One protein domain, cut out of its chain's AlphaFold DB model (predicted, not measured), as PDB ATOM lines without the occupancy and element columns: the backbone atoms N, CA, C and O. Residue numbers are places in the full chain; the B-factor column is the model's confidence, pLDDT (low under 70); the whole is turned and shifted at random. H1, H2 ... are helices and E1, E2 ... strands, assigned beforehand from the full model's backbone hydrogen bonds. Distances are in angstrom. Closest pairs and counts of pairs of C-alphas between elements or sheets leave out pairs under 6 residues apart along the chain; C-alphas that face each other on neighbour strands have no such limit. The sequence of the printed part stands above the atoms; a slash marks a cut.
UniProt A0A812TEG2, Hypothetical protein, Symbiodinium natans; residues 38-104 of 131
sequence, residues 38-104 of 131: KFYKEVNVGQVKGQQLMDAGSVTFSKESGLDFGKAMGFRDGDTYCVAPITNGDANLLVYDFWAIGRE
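This is residues 38 to 104 of the 131 residues of the protein "Hypothetical protein" of Symbiodinium natans (UniProt A0A812TEG2). The long strand E5 is the spine of a strongly twisted sheet, with E4 and E6 on its two sides toward its first residues and short E3 beside its last ones. A small separate pair of side-by-side strands, E1 and E2, sits toward the E3 end of that sheet, with the four-residue helix H1 in the crossover between them. The printed part has 67 residues, with one named helix and six named strands in the order E1, H1, E2, E3, E4, E5, E6. The class is mostly strand; E1 and E2 are parallel, while the branched sheet of E3, E4, E5 and E6 has antiparallel neighbours. The whole is only just compact, close to loose, with a radius of gyration of the C-alphas of 12.8 A and spans of 35 by 27 by 19 A.

Find C-alpha 38 at (-9.359, 23.924, 42.303); from there E1 runs over residues 38 to 43, 12.6 A long. H1 follows at residues 50 to 53, then E2 at residues 56 to 61, 12.3 A long. E3 is residues 65 to 67 and E4 residues 73 to 77, 13.5 A long. Look for C-alpha 79 at (-16.549, 14.817, 11.862), where E5 begins; it runs 29.2 A to residue 88. E6, residues 99 to 103, is 13.5 A long and ends with C-alpha 103 at (-11.607, 13.824, 16.896).

Start at E5, whose pairing is staggered. E3 and E4 lie on one side of it, E6 on the other side. E4 and E5 form a hairpin, antiparallel at 158 degrees; look at N 75 and O 81, 2.9 A apart. E5 and E6 are a hairpin too, at 153 degrees, with N 84 and O 100 at 2.9 A. E4, E5 and E6 make a meander, each strand the antiparallel neighbour of the one before. E3 and E5 are antiparallel at 149 degrees, with N 66 and O 87 at 2.7 A. E2 and E3 meet only through their link. E1 and E2 are parallel at 14 degrees, with N 42 and O 60 at 2.9 A. E1, H1 and E2 form a strand-helix-strand unit, two parallel neighbour strands with a helix between, and its crossover is right-handed. H1 is not on the branched sheet, and it is too short for an O i to N i+4 pair.

The C-alphas farthest apart, of Gln 47 and Gly 78, are 36.5 A from each other. The printed part has no cut and no long link. Mean pLDDT of the printed part is 81.8; look for low confidence, under 70, at residues 90 to 91 and 104.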
ATOM      1  N   LYS A  38     -10.330  24.775  41.605       83.00
ATOM      2  CA  LYS A  38      -9.359  23.924  42.303       83.00
ATOM      3  C   LYS A  38      -8.601  22.996  41.360       83.00
ATOM      4  O   LYS A  38      -9.114  22.551  40.333       83.00
ATOM      5  N   PHE A  39      -7.377  22.661  41.758       84.62
ATOM      6  CA  PHE A  39      -6.538  21.668  41.092       84.62
ATOM      7  C   PHE A  39      -6.545  20.375  41.905       84.62
ATOM      8  O   PHE A  39      -6.019  20.342  43.016       84.62
ATOM      9  N   TYR A  40      -7.105  19.308  41.340       85.31
ATOM     10  CA  TYR A  40      -7.128  17.993  41.980       85.31
ATOM     11  C   TYR A  40      -6.066  17.093  41.355       85.31
ATOM     12  O   TYR A  40      -6.032  16.918  40.136       85.31
ATOM     13  N   LYS A  41      -5.184  16.531  42.186       86.56
ATOM     14  CA  LYS A  41      -4.108  15.627  41.762       86.56
ATOM     15  C   LYS A  41      -4.384  14.208  42.238       86.56
ATOM     16  O   LYS A  41      -4.965  14.023  43.300       86.56
ATOM     17  N   GLU A  42      -3.925  13.242  41.447       84.88
ATOM     18  CA  GLU A  42      -4.010  11.805  41.727       84.88
ATOM     19  C   GLU A  42      -5.435  11.321  42.023       84.88
ATOM     20  O   GLU A  42      -5.668  10.477  42.885       84.88
ATOM     21  N   VAL A  43      -6.409  11.849  41.278       83.06
ATOM     22  CA  VAL A  43      -7.810  11.457  41.432       83.06
ATOM     23  C   VAL A  43      -7.995  10.000  41.011       83.06
ATOM     24  O   VAL A  43      -7.702   9.627  39.873       83.06
ATOM     25  N   ASN A  44      -8.517   9.193  41.936       83.19
ATOM     26  CA  ASN A  44      -8.896   7.809  41.694       83.19
ATOM     27  C   ASN A  44     -10.353   7.737  41.205       83.19
ATOM     28  O   ASN A  44     -11.289   8.067  41.936       83.19
ATOM     29  N   VAL A  45     -10.535   7.248  39.979       83.94
ATOM     30  CA  VAL A  45     -11.821   7.229  39.259       83.94
ATOM     31  C   VAL A  45     -12.874   6.302  39.886       83.94
ATOM     32  O   VAL A  45     -14.064   6.470  39.654       83.94
ATOM     33  N   GLY A  46     -12.451   5.317  40.686       81.31
ATOM     34  CA  GLY A  46     -13.351   4.396  41.387       81.31
ATOM     35  C   GLY A  46     -13.813   4.891  42.759       81.31
ATOM     36  O   GLY A  46     -14.761   4.342  43.315       81.31
ATOM     37  N   GLN A  47     -13.151   5.911  43.311       81.38
ATOM     38  CA  GLN A  47     -13.458   6.461  44.636       81.38
ATOM     39  C   GLN A  47     -14.113   7.839  44.556       81.38
ATOM     40  O   GLN A  47     -14.985   8.155  45.366       81.38
ATOM     41  N   VAL A  48     -13.696   8.656  43.587       83.94
ATOM     42  CA  VAL A  48     -14.159  10.033  43.421       83.94
ATOM     43  C   VAL A  48     -15.227  10.085  42.341       83.94
ATOM     44  O   VAL A  48     -15.019   9.617  41.225       83.94
ATOM     45  N   LYS A  49     -16.365  10.696  42.672       84.88
ATOM     46  CA  LYS A  49     -17.455  10.917  41.714       84.88
ATOM     47  C   LYS A  49     -17.274  12.237  40.983       84.88
ATOM     48  O   LYS A  49     -16.792  13.206  41.572       84.88
ATOM     49  N   GLY A  50     -17.775  12.326  39.753       82.00
ATOM     50  CA  GLY A  50     -17.746  13.569  38.969       82.00
ATOM     51  C   GLY A  50     -18.391  14.754  39.702       82.00
ATOM     52  O   GLY A  50     -17.886  15.872  39.657       82.00
ATOM     53  N   GLN A  51     -19.436  14.492  40.494       84.81
ATOM     54  CA  GLN A  51     -20.118  15.498  41.321       84.81
ATOM     55  C   GLN A  51     -19.212  16.174  42.361       84.81
ATOM     56  O   GLN A  51     -19.480  17.303  42.763       84.81
ATOM     57  N   GLN A  52     -18.152  15.501  42.814       84.50
ATOM     58  CA  GLN A  52     -17.217  16.055  43.798       84.50
ATOM     59  C   GLN A  52     -16.178  16.983  43.162       84.50
ATOM     60  O   GLN A  52     -15.504  17.710  43.882       84.50
ATOM     61  N   LEU A  53     -16.060  16.974  41.831       86.00
ATOM     62  CA  LEU A  53     -15.087  17.759  41.070       86.00
ATOM     63  C   LEU A  53     -15.751  18.881  40.262       86.00
ATOM     64  O   LEU A  53     -15.180  19.379  39.297       86.00
ATOM     65  N   MET A  54     -16.955  19.300  40.656       84.56
ATOM     66  CA  MET A  54     -17.693  20.376  39.983       84.56
ATOM     67  C   MET A  54     -17.017  21.752  40.116       84.56
ATOM     68  O   MET A  54     -17.301  22.641  39.322       84.56
ATOM     69  N   ASP A  55     -16.126  21.928  41.099       86.88
ATOM     70  CA  ASP A  55     -15.308  23.132  41.303       86.88
ATOM     71  C   ASP A  55     -13.876  22.991  40.746       86.88
ATOM     72  O   ASP A  55     -13.013  23.835  41.002       86.88
ATOM     73  N   ALA A  56     -13.591  21.915  40.005       83.50
ATOM     74  CA  ALA A  56     -12.263  21.644  39.477       83.50
ATOM     75  C   ALA A  56     -11.978  22.455  38.205       83.50
ATOM     76  O   ALA A  56     -12.704  22.362  37.217       83.50
ATOM     77  N   GLY A  57     -10.864  23.191  38.190       84.00
ATOM     78  CA  GLY A  57     -10.327  23.810  36.969       84.00
ATOM     79  C   GLY A  57      -9.439  22.873  36.173       84.00
ATOM     80  O   GLY A  57      -9.364  22.963  34.953       84.00
ATOM     81  N   SER A  58      -8.762  21.961  36.866       84.44
ATOM     82  CA  SER A  58      -7.959  20.918  36.244       84.44
ATOM     83  C   SER A  58      -7.901  19.699  37.152       84.44
ATOM     84  O   SER A  58      -7.691  19.806  38.363       84.44
ATOM     85  N   VAL A  59      -8.045  18.531  36.536       88.31
ATOM     86  CA  VAL A  59      -8.001  17.231  37.202       88.31
ATOM     87  C   VAL A  59      -6.854  16.429  36.609       88.31
ATOM     88  O   VAL A  59      -6.770  16.235  35.399       88.31
ATOM     89  N   THR A  60      -5.956  15.963  37.469       88.75
ATOM     90  CA  THR A  60      -4.911  15.007  37.113       88.75
ATOM     91  C   THR A  60      -5.270  13.672  37.740       88.75
ATOM     92  O   THR A  60      -5.327  13.549  38.965       88.75
ATOM     93  N   PHE A  61      -5.523  12.675  36.902       88.06
ATOM     94  CA  PHE A  61      -5.844  11.331  37.363       88.06
ATOM     95  C   PHE A  61      -4.592  10.593  37.862       88.06
ATOM     96  O   PHE A  61      -3.461  10.958  37.525       88.06
ATOM     97  N   SER A  62      -4.787   9.584  38.714       87.00
ATOM     98  CA  SER A  62      -3.691   8.744  39.213       87.00
ATOM     99  C   SER A  62      -3.026   7.953  38.075       87.00
ATOM    100  O   SER A  62      -3.619   7.734  37.020       87.00
ATOM    101  N   LYS A  63      -1.798   7.464  38.281       82.06
ATOM    102  CA  LYS A  63      -1.095   6.636  37.276       82.06
ATOM    103  C   LYS A  63      -1.782   5.299  36.982       82.06
ATOM    104  O   LYS A  63      -1.500   4.688  35.961       82.06
ATOM    105  N   GLU A  64      -2.638   4.847  37.891       82.38
ATOM    106  CA  GLU A  64      -3.442   3.633  37.730       82.38
ATOM    107  C   GLU A  64      -4.647   3.862  36.812       82.38
ATOM    108  O   GLU A  64      -5.245   2.902  36.327       82.38
ATOM    109  N   SER A  65      -4.996   5.128  36.562       84.31
ATOM    110  CA  SER A  65      -6.044   5.471  35.617       84.31
ATOM    111  C   SER A  65      -5.571   5.280  34.174       84.31
ATOM    112  O   SER A  65      -4.472   5.677  33.786       84.31
ATOM    113  N   GLY A  66      -6.418   4.653  33.373       83.31
ATOM    114  CA  GLY A  66      -6.206   4.365  31.968       83.31
ATOM    115  C   GLY A  66      -7.494   4.549  31.181       83.31
ATOM    116  O   GLY A  66      -8.564   4.794  31.735       83.31
ATOM    117  N   LEU A  67      -7.377   4.459  29.861       84.06
ATOM    118  CA  LEU A  67      -8.530   4.464  28.970       84.06
ATOM    119  C   LEU A  67      -8.925   3.026  28.657       84.06
ATOM    120  O   LEU A  67      -8.107   2.262  28.144       84.06
ATOM    121  N   ASP A  68     -10.184   2.683  28.914       81.25
ATOM    122  CA  ASP A  68     -10.748   1.402  28.493       81.25
ATOM    123  C   ASP A  68     -11.253   1.525  27.051       81.25
ATOM    124  O   ASP A  68     -12.370   1.974  26.767       81.25
ATOM    125  N   PHE A  69     -10.400   1.118  26.113       78.62
ATOM    126  CA  PHE A  69     -10.729   1.102  24.690       78.62
ATOM    127  C   PHE A  69     -11.732   0.005  24.304       78.62
ATOM    128  O   PHE A  69     -12.351   0.103  23.243       78.62
ATOM    129  N   GLY A  70     -11.943  -1.006  25.155       77.50
ATOM    130  CA  GLY A  70     -12.957  -2.040  24.944       77.50
ATOM    131  C   GLY A  70     -14.380  -1.486  25.038       77.50
ATOM    132  O   GLY A  70     -15.286  -1.985  24.370       77.50
ATOM    133  N   LYS A  71     -14.566  -0.405  25.805       77.88
ATOM    134  CA  LYS A  71     -15.843   0.312  25.963       77.88
ATOM    135  C   LYS A  71     -15.922   1.610  25.155       77.88
ATOM    136  O   LYS A  71     -16.837   2.410  25.355       77.88
ATOM    137  N   ALA A  72     -14.987   1.835  24.234       80.62
ATOM    138  CA  ALA A  72     -14.955   3.054  23.440       80.62
ATOM    139  C   ALA A  72     -16.059   3.085  22.365       80.62
ATOM    140  O   ALA A  72     -16.288   2.124  21.621       80.62
ATOM    141  N   MET A  73     -16.712   4.239  22.237       82.19
ATOM    142  CA  MET A  73     -17.797   4.491  21.289       82.19
ATOM    143  C   MET A  73     -17.391   5.578  20.292       82.19
ATOM    144  O   MET A  73     -16.666   6.512  20.623       82.19
ATOM    145  N   GLY A  74     -17.842   5.445  19.046       81.81
ATOM    146  CA  GLY A  74     -17.612   6.437  17.998       81.81
ATOM    147  C   GLY A  74     -18.938   6.993  17.499       81.81
ATOM    148  O   GLY A  74     -19.840   6.214  17.194       81.81
ATOM    149  N   PHE A  75     -19.044   8.315  17.398       80.44
ATOM    150  CA  PHE A  75     -20.189   9.015  16.821       80.44
ATOM    151  C   PHE A  75     -19.733   9.845  15.619       80.44
ATOM    152  O   PHE A  75     -18.656  10.436  15.647       80.44
ATOM    153  N   ARG A  76     -20.522   9.861  14.541       76.19
ATOM    154  CA  ARG A  76     -20.195  10.589  13.308       76.19
ATOM    155  C   ARG A  76     -21.331  11.536  12.966       76.19
ATOM    156  O   ARG A  76     -22.433  11.072  12.692       76.19
ATOM    157  N   ASP A  77     -21.017  12.824  12.946       71.38
ATOM    158  CA  ASP A  77     -21.894  13.890  12.465       71.38
ATOM    159  C   ASP A  77     -21.013  14.991  11.860       71.38
ATOM    160  O   ASP A  77     -20.402  15.787  12.572       71.38
ATOM    161  N   GLY A  78     -20.813  14.922  10.540       80.69
ATOM    162  CA  GLY A  78     -19.723  15.619   9.847       80.69
ATOM    163  C   GLY A  78     -18.357  15.003  10.168       80.69
ATOM    164  O   GLY A  78     -17.847  14.188   9.396       80.69
ATOM    165  N   ASP A  79     -17.818  15.335  11.341       72.94
ATOM    166  CA  ASP A  79     -16.549  14.817  11.862       72.94
ATOM    167  C   ASP A  79     -16.761  13.517  12.663       72.94
ATOM    168  O   ASP A  79     -17.838  13.237  13.198       72.94
ATOM    169  N   THR A  80     -15.713  12.690  12.764       78.69
ATOM    170  CA  THR A  80     -15.744  11.486  13.617       78.69
ATOM    171  C   THR A  80     -15.284  11.829  15.028       78.69
ATOM    172  O   THR A  80     -14.115  12.161  15.242       78.69
ATOM    173  N   TYR A  81     -16.197  11.694  15.988       81.94
ATOM    174  CA  TYR A  81     -15.954  11.843  17.414       81.94
ATOM    175  C   TYR A  81     -15.783  10.489  18.077       81.94
ATOM    176  O   TYR A  81     -16.490   9.518  17.809       81.94
ATOM    177  N   CYS A  82     -14.820  10.454  18.973       83.00
ATOM    178  CA  CYS A  82     -14.243   9.257  19.523       83.00
ATOM    179  C   CYS A  82     -14.282   9.414  21.047       83.00
ATOM    180  O   CYS A  82     -13.565  10.261  21.569       83.00
ATOM    181  N   VAL A  83     -15.095   8.624  21.757       86.75
ATOM    182  CA  VAL A  83     -15.221   8.694  23.223       86.75
ATOM    183  C   VAL A  83     -14.779   7.391  23.889       86.75
ATOM    184  O   VAL A  83     -15.181   6.309  23.463       86.75
ATOM    185  N   ALA A  84     -13.962   7.483  24.937       86.81
ATOM    186  CA  ALA A  84     -13.517   6.341  25.736       86.81
ATOM    187  C   ALA A  84     -13.619   6.668  27.236       86.81
ATOM    188  O   ALA A  84     -13.211   7.763  27.637       86.81
ATOM    189  N   PRO A  85     -14.165   5.769  28.069       87.94
ATOM    190  CA  PRO A  85     -14.236   5.995  29.506       87.94
ATOM    191  C   PRO A  85     -12.845   5.894  30.149       87.94
ATOM    192  O   PRO A  85     -12.003   5.099  29.724       87.94
ATOM    193  N   ILE A  86     -12.623   6.697  31.189       87.00
ATOM    194  CA  ILE A  86     -11.423   6.632  32.031       87.00
ATOM    195  C   ILE A  86     -11.717   5.672  33.190       87.00
ATOM    196  O   ILE A  86     -12.721   5.819  33.887       87.00
ATOM    197  N   THR A  87     -10.861   4.676  33.392       87.38
ATOM    198  CA  THR A  87     -11.009   3.596  34.383       87.38
ATOM    199  C   THR A  87      -9.713   3.433  35.170       87.38
ATOM    200  O   THR A  87      -8.688   3.946  34.746       87.38
ATOM    201  N   ASN A  88      -9.709   2.738  36.311       83.75
ATOM    202  CA  ASN A  88      -8.447   2.314  36.936       83.75
ATOM    203  C   ASN A  88      -8.097   0.906  36.438       83.75
ATOM    204  O   ASN A  88      -8.657  -0.071  36.935       83.75
ATOM    205  N   GLY A  89      -7.228   0.800  35.432       74.38
ATOM    206  CA  GLY A  89      -6.936  -0.470  34.754       74.38
ATOM    207  C   GLY A  89      -8.196  -1.175  34.227       74.38
ATOM    208  O   GLY A  89      -9.135  -0.524  33.770       74.38
ATOM    209  N   ASP A  90      -8.243  -2.504  34.354       66.19
ATOM    210  CA  ASP A  90      -9.373  -3.351  33.923       66.19
ATOM    211  C   ASP A  90     -10.559  -3.361  34.914       66.19
ATOM    212  O   ASP A  90     -11.447  -4.217  34.847       66.19
ATOM    213  N   ALA A  91     -10.589  -2.433  35.878       68.88
ATOM    214  CA  ALA A  91     -11.653  -2.386  36.870       68.88
ATOM    215  C   ALA A  91     -13.005  -2.049  36.218       68.88
ATOM    216  O   ALA A  91     -13.207  -0.980  35.634       68.88
ATOM    217  N   ASN A  92     -13.969  -2.958  36.375       70.12
ATOM    218  CA  ASN A  92     -15.345  -2.722  35.962       70.12
ATOM    219  C   ASN A  92     -16.028  -1.807  36.990       70.12
ATOM    220  O   ASN A  92     -16.392  -2.243  38.084       70.12
ATOM    221  N   LEU A  93     -16.147  -0.523  36.653       78.38
ATOM    222  CA  LEU A  93     -16.800   0.471  37.497       78.38
ATOM    223  C   LEU A  93     -18.321   0.344  37.359       78.38
ATOM    224  O   LEU A  93     -18.848   0.174  36.261       78.38
ATOM    225  N   LEU A  94     -19.036   0.472  38.480       75.50
ATOM    226  CA  LEU A  94     -20.505   0.508  38.496       75.50
ATOM    227  C   LEU A  94     -21.061   1.747  37.779       75.50
ATOM    228  O   LEU A  94     -22.161   1.699  37.232       75.50
ATOM    229  N   VAL A  95     -20.314   2.855  37.798       78.94
ATOM    230  CA  VAL A  95     -20.681   4.133  37.177       78.94
ATOM    231  C   VAL A  95     -19.437   4.746  36.534       78.94
ATOM    232  O   VAL A  95     -18.374   4.776  37.151       78.94
ATOM    233  N   TYR A  96     -19.585   5.233  35.300       83.00
ATOM    234  CA  TYR A  96     -18.527   5.878  34.522       83.00
ATOM    235  C   TYR A  96     -18.780   7.385  34.421       83.00
ATOM    236  O   TYR A  96     -19.519   7.837  33.546       83.00
ATOM    237  N   ASP A  97     -18.150   8.158  35.306       85.62
ATOM    238  CA  ASP A  97     -18.320   9.618  35.363       85.62
ATOM    239  C   ASP A  97     -17.361  10.380  34.428       85.62
ATOM    240  O   ASP A  97     -17.639  11.516  34.048       85.62
ATOM    241  N   PHE A  98     -16.237   9.771  34.034       88.50
ATOM    242  CA  PHE A  98     -15.160  10.445  33.306       88.50
ATOM    243  C   PHE A  98     -14.919   9.821  31.931       88.50
ATOM    244  O   PHE A  98     -14.754   8.608  31.803       88.50
ATOM    245  N   TRP A  99     -14.859  10.673  30.908       87.69
ATOM    246  CA  TRP A  99     -14.750  10.273  29.508       87.69
ATOM    247  C   TRP A  99     -13.733  11.151  28.785       87.69
ATOM    248  O   TRP A  99     -13.786  12.377  28.871       87.69
ATOM    249  N   ALA A 100     -12.822  10.526  28.047       86.62
ATOM    250  CA  ALA A 100     -11.929  11.216  27.132       86.62
ATOM    251  C   ALA A 100     -12.560  11.279  25.739       86.62
ATOM    252  O   ALA A 100     -13.101  10.284  25.251       86.62
ATOM    253  N   ILE A 101     -12.469  12.446  25.097       86.88
ATOM    254  CA  ILE A 101     -13.037  12.704  23.773       86.88
ATOM    255  C   ILE A 101     -11.918  13.131  22.821       86.88
ATOM    256  O   ILE A 101     -11.145  14.037  23.125       86.88
ATOM    257  N   GLY A 102     -11.852  12.495  21.656       81.25
ATOM    258  CA  GLY A 102     -10.966  12.845  20.549       81.25
ATOM    259  C   GLY A 102     -11.737  13.035  19.244       81.25
ATOM    260  O   GLY A 102     -12.875  12.582  19.105       81.25
ATOM    261  N   ARG A 103     -11.106  13.697  18.272       76.12
ATOM    262  CA  ARG A 103     -11.607  13.824  16.896       76.12
ATOM    263  C   ARG A 103     -10.691  13.093  15.915       76.12
ATOM    264  O   ARG A 103      -9.517  12.870  16.200       76.12
ATOM    265  N   GLU A 104     -11.239  12.758  14.752       54.34
ATOM    266  CA  GLU A 104     -10.535  12.413  13.503       54.34
ATOM    267  C   GLU A 104      -9.819  11.052  13.417       54.34
ATOM    268  O   GLU A 104      -9.621  10.577  12.302       54.34
TER     269      GLU A 104